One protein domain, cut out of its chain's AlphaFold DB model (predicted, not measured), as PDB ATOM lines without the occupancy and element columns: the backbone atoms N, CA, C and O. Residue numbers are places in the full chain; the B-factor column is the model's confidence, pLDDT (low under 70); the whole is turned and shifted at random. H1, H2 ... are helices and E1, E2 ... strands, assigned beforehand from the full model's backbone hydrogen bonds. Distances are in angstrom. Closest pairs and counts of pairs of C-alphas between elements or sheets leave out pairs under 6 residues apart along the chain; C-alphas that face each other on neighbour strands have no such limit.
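This is residues 26 to 90 of the 136 residues of an uncharacterized protein of Rhodospirillaceae bacterium (UniProt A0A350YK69). With little regular structure, this is a loose rod: strand hairpin E1-E2 and short helix H2 near one end, longer helix H1 beside E2, and a loop whose residues 59 to 65 stick out at the other end. The printed part has 65 residues, 24 in named elements: E1, E2, H1, H2, mixed class, one antiparallel sheet. The radius of gyration of the C-alphas is 14.8 A; the spans are 48 by 23 by 21 A.

E1, residues 33 to 36, begins at C-alpha 33 (-23.650, -15.465, -15.535). E2 is residues 43 to 46. H1, residues 69 to 80, measures 16.3 A from first to last C-alpha. H2, residues 84 to 87, ends at C-alpha 87 (-22.429, -6.702, -19.378).

Hairpin E1 and E2 is antiparallel, with N 44 and O 35 within hydrogen-bond range at 2.8 A. The closest C-alphas of E2 and H1, Ala 45 and Ala 78, are 5.3 A apart; those of E2 and H2, Ala 45 and Pro 84, 5.4 A. E1 and H1 are apart. In H1 every O i to N i+4 pair is within range; H2 is too short for one.

The farthest C-alphas, Asp 39 and Leu 61, are 49.4 A apart. The printed part has no cut. The E2 to H1 link is long, 22 residues. pLDDT is under 70 at residues 26 to 27 and 53 to 61.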
ATOM      1  N   PRO A  26     -14.633 -16.959   2.460       62.28
ATOM      2  CA  PRO A  26     -15.148 -17.179   1.117       62.28
ATOM      3  C   PRO A  26     -16.098 -16.035   0.774       62.28
ATOM      4  O   PRO A  26     -17.197 -15.932   1.322       62.28
ATOM      5  N   THR A  27     -15.660 -15.143  -0.113       65.75
ATOM      6  CA  THR A  27     -16.523 -14.083  -0.613       65.75
ATOM      7  C   THR A  27     -17.627 -14.734  -1.445       65.75
ATOM      8  O   THR A  27     -17.342 -15.574  -2.305       65.75
ATOM      9  N   PRO A  28     -18.902 -14.412  -1.181       74.19
ATOM     10  CA  PRO A  28     -19.990 -14.935  -1.988       74.19
ATOM     11  C   PRO A  28     -19.858 -14.427  -3.430       74.19
ATOM     12  O   PRO A  28     -19.596 -13.245  -3.669       74.19
ATOM     13  N   ASP A  29     -20.019 -15.333  -4.395       82.44
ATOM     14  CA  ASP A  29     -19.958 -15.003  -5.818       82.44
ATOM     15  C   ASP A  29     -21.288 -14.385  -6.274       82.44
ATOM     16  O   ASP A  29     -22.286 -15.080  -6.456       82.44
ATOM     17  N   TYR A  30     -21.293 -13.064  -6.460       86.62
ATOM     18  CA  TYR A  30     -22.443 -12.308  -6.965       86.62
ATOM     19  C   TYR A  30     -22.348 -11.987  -8.462       86.62
ATOM     20  O   TYR A  30     -22.999 -11.057  -8.942       86.62
ATOM     21  N   ARG A  31     -21.520 -12.707  -9.223       90.50
ATOM     22  CA  ARG A  31     -21.390 -12.467 -10.662       90.50
ATOM     23  C   ARG A  31     -22.649 -12.908 -11.401       90.50
ATOM     24  O   ARG A  31     -23.131 -14.027 -11.231       90.50
ATOM     25  N   ILE A  32     -23.119 -12.045 -12.296       94.81
ATOM     26  CA  ILE A  32     -24.137 -12.399 -13.287       94.81
ATOM     27  C   ILE A  32     -23.488 -13.342 -14.301       94.81
ATOM     28  O   ILE A  32     -22.414 -13.052 -14.834       94.81
ATOM     29  N   LYS A  33     -24.124 -14.486 -14.551       94.94
ATOM     30  CA  LYS A  33     -23.650 -15.465 -15.535       94.94
ATOM     31  C   LYS A  33     -24.367 -15.251 -16.858       94.94
ATOM     32  O   LYS A  33     -25.562 -14.990 -16.876       94.94
ATOM     33  N   LEU A  34     -23.638 -15.398 -17.956       95.00
ATOM     34  CA  LEU A  34     -24.191 -15.302 -19.303       95.00
ATOM     35  C   LEU A  34     -24.239 -16.693 -19.920       95.00
ATOM     36  O   LEU A  34     -23.252 -17.430 -19.869       95.00
ATOM     37  N   MET A  35     -25.386 -17.054 -20.483       94.06
ATOM     38  CA  MET A  35     -25.553 -18.322 -21.187       94.06
ATOM     39  C   MET A  35     -26.384 -18.137 -22.461       94.06
ATOM     40  O   MET A  35     -27.177 -17.198 -22.535       94.06
ATOM     41  N   PRO A  36     -26.214 -19.005 -23.472       94.19
ATOM     42  CA  PRO A  36     -27.068 -18.989 -24.650       94.19
ATOM     43  C   PRO A  36     -28.527 -19.269 -24.275       94.19
ATOM     44  O   PRO A  36     -28.811 -20.151 -23.463       94.19
ATOM     45  N   SER A  37     -29.444 -18.542 -24.898       91.62
ATOM     46  CA  SER A  37     -30.875 -18.827 -24.859       91.62
ATOM     47  C   SER A  37     -31.185 -20.160 -25.548       91.62
ATOM     48  O   SER A  37     -30.446 -20.622 -26.422       91.62
ATOM     49  N   ALA A  38     -32.313 -20.773 -25.186       89.94
ATOM     50  CA  ALA A  38     -32.770 -22.042 -25.756       89.94
ATOM     51  C   ALA A  38     -32.975 -21.986 -27.284       89.94
ATOM     52  O   ALA A  38     -32.872 -23.010 -27.957       89.94
ATOM     53  N   ASP A  39     -33.245 -20.802 -27.835       89.31
ATOM     54  CA  ASP A  39     -33.378 -20.572 -29.276       89.31
ATOM     55  C   ASP A  39     -32.033 -20.379 -30.002       89.31
ATOM     56  O   ASP A  39     -32.004 -20.314 -31.232       89.31
ATOM     57  N   GLY A  40     -30.925 -20.285 -29.258       89.19
ATOM     58  CA  GLY A  40     -29.569 -20.091 -29.773       89.19
ATOM     59  C   GLY A  40     -29.318 -18.731 -30.426       89.19
ATOM     60  O   GLY A  40     -28.274 -18.552 -31.050       89.19
ATOM     61  N   LYS A  41     -30.261 -17.785 -30.329       88.38
ATOM     62  CA  LYS A  41     -30.176 -16.476 -31.001       88.38
ATOM     63  C   LYS A  41     -29.840 -15.331 -30.060       88.38
ATOM     64  O   LYS A  41     -29.405 -14.285 -30.532       88.38
ATOM     65  N   SER A  42     -30.046 -15.515 -28.762       89.75
ATOM     66  CA  SER A  42     -29.809 -14.493 -27.747       89.75
ATOM     67  C   SER A  42     -28.985 -15.033 -26.581       89.75
ATOM     68  O   SER A  42     -28.836 -16.244 -26.394       89.75
ATOM     69  N   THR A  43     -28.439 -14.111 -25.798       95.00
ATOM     70  CA  THR A  43     -27.787 -14.388 -24.517       95.00
ATOM     71  C   THR A  43     -28.784 -14.076 -23.407       95.00
ATOM     72  O   THR A  43     -29.523 -13.101 -23.512       95.00
ATOM     73  N   ILE A  44     -28.804 -14.874 -22.341       95.12
ATOM     74  CA  ILE A  44     -29.587 -14.598 -21.131       95.12
ATOM     75  C   ILE A  44     -28.662 -14.292 -19.951       95.12
ATOM     76  O   ILE A  44     -27.624 -14.937 -19.775       95.12
ATOM     77  N   ALA A  45     -29.055 -13.303 -19.145       96.69
ATOM     78  CA  ALA A  45     -28.420 -12.978 -17.877       96.69
ATOM     79  C   ALA A  45     -29.029 -13.837 -16.766       96.69
ATOM     80  O   ALA A  45     -30.224 -13.763 -16.486       96.69
ATOM     81  N   VAL A  46     -28.201 -14.652 -16.121       95.56
ATOM     82  CA  VAL A  46     -28.602 -15.492 -14.994       95.56
ATOM     83  C   VAL A  46     -28.175 -14.809 -13.699       95.56
ATOM     84  O   VAL A  46     -26.972 -14.580 -13.507       95.56
ATOM     85  N   PRO A  47     -29.135 -14.461 -12.825       93.75
ATOM     86  CA  PRO A  47     -28.830 -13.804 -11.568       93.75
ATOM     87  C   PRO A  47     -28.032 -14.728 -10.632       93.75
ATOM     88  O   PRO A  47     -28.137 -15.953 -10.735       93.75
ATOM     89  N   PRO A  48     -27.250 -14.165  -9.695       91.62
ATOM     90  CA  PRO A  48     -26.621 -14.957  -8.649       91.62
ATOM     91  C   PRO A  48     -27.659 -15.506  -7.661       91.62
ATOM     92  O   PRO A  48     -28.705 -14.896  -7.416       91.62
ATOM     93  N   GLU A  49     -27.318 -16.638  -7.050       87.56
ATOM     94  CA  GLU A  49     -28.074 -17.221  -5.943       87.56
ATOM     95  C   GLU A  49     -27.793 -16.426  -4.662       87.56
ATOM     96  O   GLU A  49     -26.662 -16.390  -4.171       87.56
ATOM     97  N   CYS A  50     -28.821 -15.777  -4.115       82.88
ATOM     98  CA  CYS A  50     -28.702 -15.012  -2.876       82.88
ATOM     99  C   CYS A  50     -29.036 -15.885  -1.663       82.88
ATOM    100  O   CYS A  50     -30.054 -16.576  -1.639       82.88
ATOM    101  N   ALA A  51     -28.196 -15.828  -0.625       75.56
ATOM    102  CA  ALA A  51     -28.469 -16.519   0.632       75.56
ATOM    103  C   ALA A  51     -29.743 -15.974   1.303       75.56
ATOM    104  O   ALA A  51     -30.136 -14.823   1.098       75.56
ATOM    105  N   SER A  52     -30.380 -16.797   2.139       71.94
ATOM    106  CA  SER A  52     -31.632 -16.435   2.804       71.94
ATOM    107  C   SER A  52     -31.498 -15.160   3.648       71.94
ATOM    108  O   SER A  52     -30.576 -15.047   4.460       71.94
ATOM    109  N   TRP A  53     -32.468 -14.252   3.532       66.31
ATOM    110  CA  TRP A  53     -32.553 -12.955   4.225       66.31
ATOM    111  C   TRP A  53     -32.735 -13.034   5.754       66.31
ATOM    112  O   TRP A  53     -32.999 -12.027   6.399       66.31
ATOM    113  N   HIS A  54     -32.600 -14.218   6.353       61.12
ATOM    114  CA  HIS A  54     -32.899 -14.470   7.765       61.12
ATOM    115  C   HIS A  54     -31.863 -13.923   8.748       61.12
ATOM    116  O   HIS A  54     -32.074 -14.020   9.954       61.12
ATOM    117  N   THR A  55     -30.743 -13.361   8.287       57.53
ATOM    118  CA  THR A  55     -29.854 -12.684   9.227       57.53
ATOM    119  C   THR A  55     -30.434 -11.322   9.559       57.53
ATOM    120  O   THR A  55     -30.515 -10.475   8.670       57.53
ATOM    121  N   GLU A  56     -30.793 -11.140  10.828       57.34
ATOM    122  CA  GLU A  56     -31.191  -9.877  11.445       57.34
ATOM    123  C   GLU A  56     -30.449  -8.705  10.789       57.34
ATOM    124  O   GLU A  56     -29.208  -8.670  10.773       57.34
ATOM    125  N   ASN A  57     -31.212  -7.754  10.246       58.62
ATOM    126  CA  ASN A  57     -30.742  -6.400   9.981       58.62
ATOM    127  C   ASN A  57     -30.428  -5.781  11.346       58.62
ATOM    128  O   ASN A  57     -31.190  -4.967  11.865       58.62
ATOM    129  N   ASN A  58     -29.333  -6.211  11.974       57.62
ATOM    130  CA  ASN A  58     -28.785  -5.573  13.150       57.62
ATOM    131  C   ASN A  58     -28.239  -4.231  12.678       57.62
ATOM    132  O   ASN A  58     -27.076  -4.118  12.311       57.62
ATOM    133  N   SER A  59     -29.164  -3.275  12.571       59.25
ATOM    134  CA  SER A  59     -28.994  -1.931  12.043       59.25
ATOM    135  C   SER A  59     -27.599  -1.429  12.401       59.25
ATOM    136  O   SER A  59     -27.342  -1.173  13.583       59.25
ATOM    137  N   PRO A  60     -26.653  -1.376  11.445       60.12
ATOM    138  CA  PRO A  60     -25.351  -0.841  11.754       60.12
ATOM    139  C   PRO A  60     -25.603   0.632  12.049       60.12
ATOM    140  O   PRO A  60     -25.937   1.405  11.152       60.12
ATOM    141  N   LEU A  61     -25.437   1.027  13.314       66.69
ATOM    142  CA  LEU A  61     -25.441   2.427  13.767       66.69
ATOM    143  C   LEU A  61     -24.440   3.300  12.970       66.69
ATOM    144  O   LEU A  61     -24.410   4.516  13.114       66.69
ATOM    145  N   GLU A  62     -23.642   2.664  12.114       76.81
ATOM    146  CA  GLU A  62     -22.564   3.179  11.286       76.81
ATOM    147  C   GLU A  62     -22.954   3.436   9.812       76.81
ATOM    148  O   GLU A  62     -22.074   3.720   9.006       76.81
ATOM    149  N   ASN A  63     -24.240   3.359   9.428       76.06
ATOM    150  CA  ASN A  63     -24.696   3.605   8.041       76.06
ATOM    151  C   ASN A  63     -23.984   2.706   7.001       76.06
ATOM    152  O   ASN A  63     -23.598   3.146   5.916       76.06
ATOM    153  N   LEU A  64     -23.778   1.436   7.355       76.88
ATOM    154  CA  LEU A  64     -23.165   0.446   6.471       76.88
ATOM    155  C   LEU A  64     -24.214  -0.202   5.565       76.88
ATOM    156  O   LEU A  64     -25.367  -0.398   5.956       76.88
ATOM    157  N   SER A  65     -23.796  -0.584   4.358       76.38
ATOM    158  CA  SER A  65     -24.627  -1.383   3.463       76.38
ATOM    159  C   SER A  65     -24.922  -2.752   4.086       76.38
ATOM    160  O   SER A  65     -24.070  -3.378   4.719       76.38
ATOM    161  N   GLY A  66     -26.155  -3.232   3.910       77.00
ATOM    162  CA  GLY A  66     -26.537  -4.564   4.376       77.00
ATOM    163  C   GLY A  66     -25.695  -5.649   3.698       77.00
ATOM    164  O   GLY A  66     -25.343  -5.525   2.524       77.00
ATOM    165  N   ARG A  67     -25.419  -6.751   4.409       75.75
ATOM    166  CA  ARG A  67     -24.558  -7.854   3.922       75.75
ATOM    167  C   ARG A  67     -24.964  -8.413   2.548       75.75
ATOM    168  O   ARG A  67     -24.115  -8.917   1.822       75.75
ATOM    169  N   GLN A  68     -26.244  -8.312   2.189       79.25
ATOM    170  CA  GLN A  68     -26.812  -8.830   0.938       79.25
ATOM    171  C   GLN A  68     -27.045  -7.761  -0.140       79.25
ATOM    172  O   GLN A  68     -27.586  -8.064  -1.204       79.25
ATOM    173  N   PHE A  69     -26.639  -6.510   0.098       84.38
ATOM    174  CA  PHE A  69     -26.860  -5.418  -0.851       84.38
ATOM    175  C   PHE A  69     -26.219  -5.701  -2.220       84.38
ATOM    176  O   PHE A  69     -26.840  -5.464  -3.255       84.38
ATOM    177  N   GLY A  70     -25.011  -6.277  -2.230       87.06
ATOM    178  CA  GLY A  70     -24.326  -6.677  -3.463       87.06
ATOM    179  C   GLY A  70     -25.094  -7.737  -4.258       87.06
ATOM    180  O   GLY A  70     -25.256  -7.583  -5.468       87.06
ATOM    181  N   CYS A  71     -25.640  -8.754  -3.581       89.81
ATOM    182  CA  CYS A  71     -26.426  -9.798  -4.238       89.81
ATOM    183  C   CYS A  71     -27.718  -9.247  -4.838       89.81
ATOM    184  O   CYS A  71     -27.988  -9.466  -6.014       89.81
ATOM    185  N   ALA A  72     -28.483  -8.473  -4.060       89.50
ATOM    186  CA  ALA A  72     -29.703  -7.842  -4.557       89.50
ATOM    187  C   ALA A  72     -29.428  -6.922  -5.747       89.50
ATOM    188  O   ALA A  72     -30.190  -6.922  -6.709       89.50
ATOM    189  N   THR A  73     -28.326  -6.172  -5.712       92.69
ATOM    190  CA  THR A  73     -27.942  -5.298  -6.823       92.69
ATOM    191  C   THR A  73     -27.683  -6.108  -8.092       92.69
ATOM    192  O   THR A  73     -28.244  -5.794  -9.138       92.69
ATOM    193  N   ALA A  74     -26.886  -7.176  -8.005       94.00
ATOM    194  CA  ALA A  74     -26.589  -8.034  -9.150       94.00
ATOM    195  C   ALA A  74     -27.831  -8.784  -9.663       94.00
ATOM    196  O   ALA A  74     -28.040  -8.875 -10.871       94.00
ATOM    197  N   HIS A  75     -28.682  -9.272  -8.761       94.06
ATOM    198  CA  HIS A  75     -29.936  -9.941  -9.105       94.06
ATOM    199  C   HIS A  75     -30.890  -8.995  -9.846       94.06
ATOM    200  O   HIS A  75     -31.393  -9.322 -10.919       94.06
ATOM    201  N   ASN A  76     -31.074  -7.783  -9.318       93.88
ATOM    202  CA  ASN A  76     -31.908  -6.763  -9.946       93.88
ATOM    203  C   ASN A  76     -31.331  -6.306 -11.289       93.88
ATOM    204  O   ASN A  76     -32.095  -6.035 -12.211       93.88
ATOM    205  N   LEU A  77     -30.006  -6.208 -11.420       95.94
ATOM    206  CA  LEU A  77     -29.362  -5.863 -12.687       95.94
ATOM    207  C   LEU A  77     -29.590  -6.951 -13.745       95.94
ATOM    208  O   LEU A  77     -29.954  -6.625 -14.871       95.94
ATOM    209  N   ALA A  78     -29.451  -8.229 -13.383       95.62
ATOM    210  CA  ALA A  78     -29.722  -9.344 -14.291       95.62
ATOM    211  C   ALA A  78     -31.183  -9.369 -14.777       95.62
ATOM    212  O   ALA A  78     -31.436  -9.743 -15.915       95.62
ATOM    213  N   ALA A  79     -32.132  -8.944 -13.937       94.12
ATOM    214  CA  ALA A  79     -33.546  -8.867 -14.302       94.12
ATOM    215  C   ALA A  79     -33.901  -7.645 -15.172       94.12
ATOM    216  O   ALA A  79     -34.887  -7.682 -15.900       94.12
ATOM    217  N   GLN A  80     -33.134  -6.555 -15.072       94.62
ATOM    218  CA  GLN A  80     -33.424  -5.290 -15.762       94.62
ATOM    219  C   GLN A  80     -32.641  -5.098 -17.063       94.62
ATOM    220  O   GLN A  80     -33.024  -4.257 -17.875       94.62
ATOM    221  N   VAL A  81     -31.531  -5.814 -17.254       94.12
ATOM    222  CA  VAL A  81     -30.698  -5.646 -18.447       94.12
ATOM    223  C   VAL A  81     -31.464  -6.071 -19.704       94.12
ATOM    224  O   VAL A  81     -32.020  -7.165 -19.768       94.12
ATOM    225  N   ALA A  82     -31.506  -5.182 -20.699       92.25
ATOM    226  CA  ALA A  82     -32.224  -5.423 -21.948       92.25
ATOM    227  C   ALA A  82     -31.448  -6.366 -22.882       92.25
ATOM    228  O   ALA A  82     -32.015  -7.344 -23.365       92.25
ATOM    229  N   ASP A  83     -30.155  -6.096 -23.098       92.38
ATOM    230  CA  ASP A  83     -29.232  -6.994 -23.795       92.38
ATOM    231  C   ASP A  83     -28.135  -7.470 -22.825       92.38
ATOM    232  O   ASP A  83     -27.267  -6.692 -22.426       92.38
ATOM    233  N   PRO A  84     -28.135  -8.754 -22.426       94.81
ATOM    234  CA  PRO A  84     -27.109  -9.297 -21.541       94.81
ATOM    235  C   PRO A  84     -25.665  -9.195 -22.055       94.81
ATOM    236  O   PRO A  84     -24.741  -9.277 -21.244       94.81
ATOM    237  N   ASN A  85     -25.436  -9.019 -23.362       93.06
ATOM    238  CA  ASN A  85     -24.086  -8.862 -23.912       93.06
ATOM    239  C   ASN A  85     -23.432  -7.534 -23.497       93.06
ATOM    240  O   ASN A  85     -22.207  -7.489 -23.359       93.06
ATOM    241  N   ASP A  86     -24.235  -6.512 -23.173       93.38
ATOM    242  CA  ASP A  86     -23.756  -5.211 -22.682       93.38
ATOM    243  C   ASP A  86     -22.981  -5.324 -21.357       93.38
ATOM    244  O   ASP A  86     -22.195  -4.445 -21.001       93.38
ATOM    245  N   LEU A  87     -23.175  -6.420 -20.609       93.44
ATOM    246  CA  LEU A  87     -22.429  -6.702 -19.378       93.44
ATOM    247  C   LEU A  87     -20.976  -7.132 -19.639       93.44
ATOM    248  O   LEU A  87     -20.163  -7.106 -18.712       93.44
ATOM    249  N   ILE A  88     -20.647  -7.554 -20.865       92.81
ATOM    250  CA  ILE A  88     -19.275  -7.876 -21.286       92.81
ATOM    251  C   ILE A  88     -18.609  -6.623 -21.845       92.81
ATOM    252  O   ILE A  88     -17.523  -6.240 -21.411       92.81
ATOM    253  N   GLU A  89     -19.263  -6.008 -22.824       91.38
ATOM    254  CA  GLU A  89     -18.797  -4.821 -23.522       91.38
ATOM    255  C   GLU A  89     -20.022  -3.998 -23.900       91.38
ATOM    256  O   GLU A  89     -20.954  -4.521 -24.500       91.38
ATOM    257  N   GLY A  90     -20.016  -2.716 -23.537       89.44
ATOM    258  CA  GLY A  90     -21.087  -1.814 -23.935       89.44
ATOM    259  C   GLY A  90     -21.088  -1.585 -25.443       89.44
ATOM    260  O   GLY A  90     -20.036  -1.567 -26.089       89.44
TER     261      GLY A  90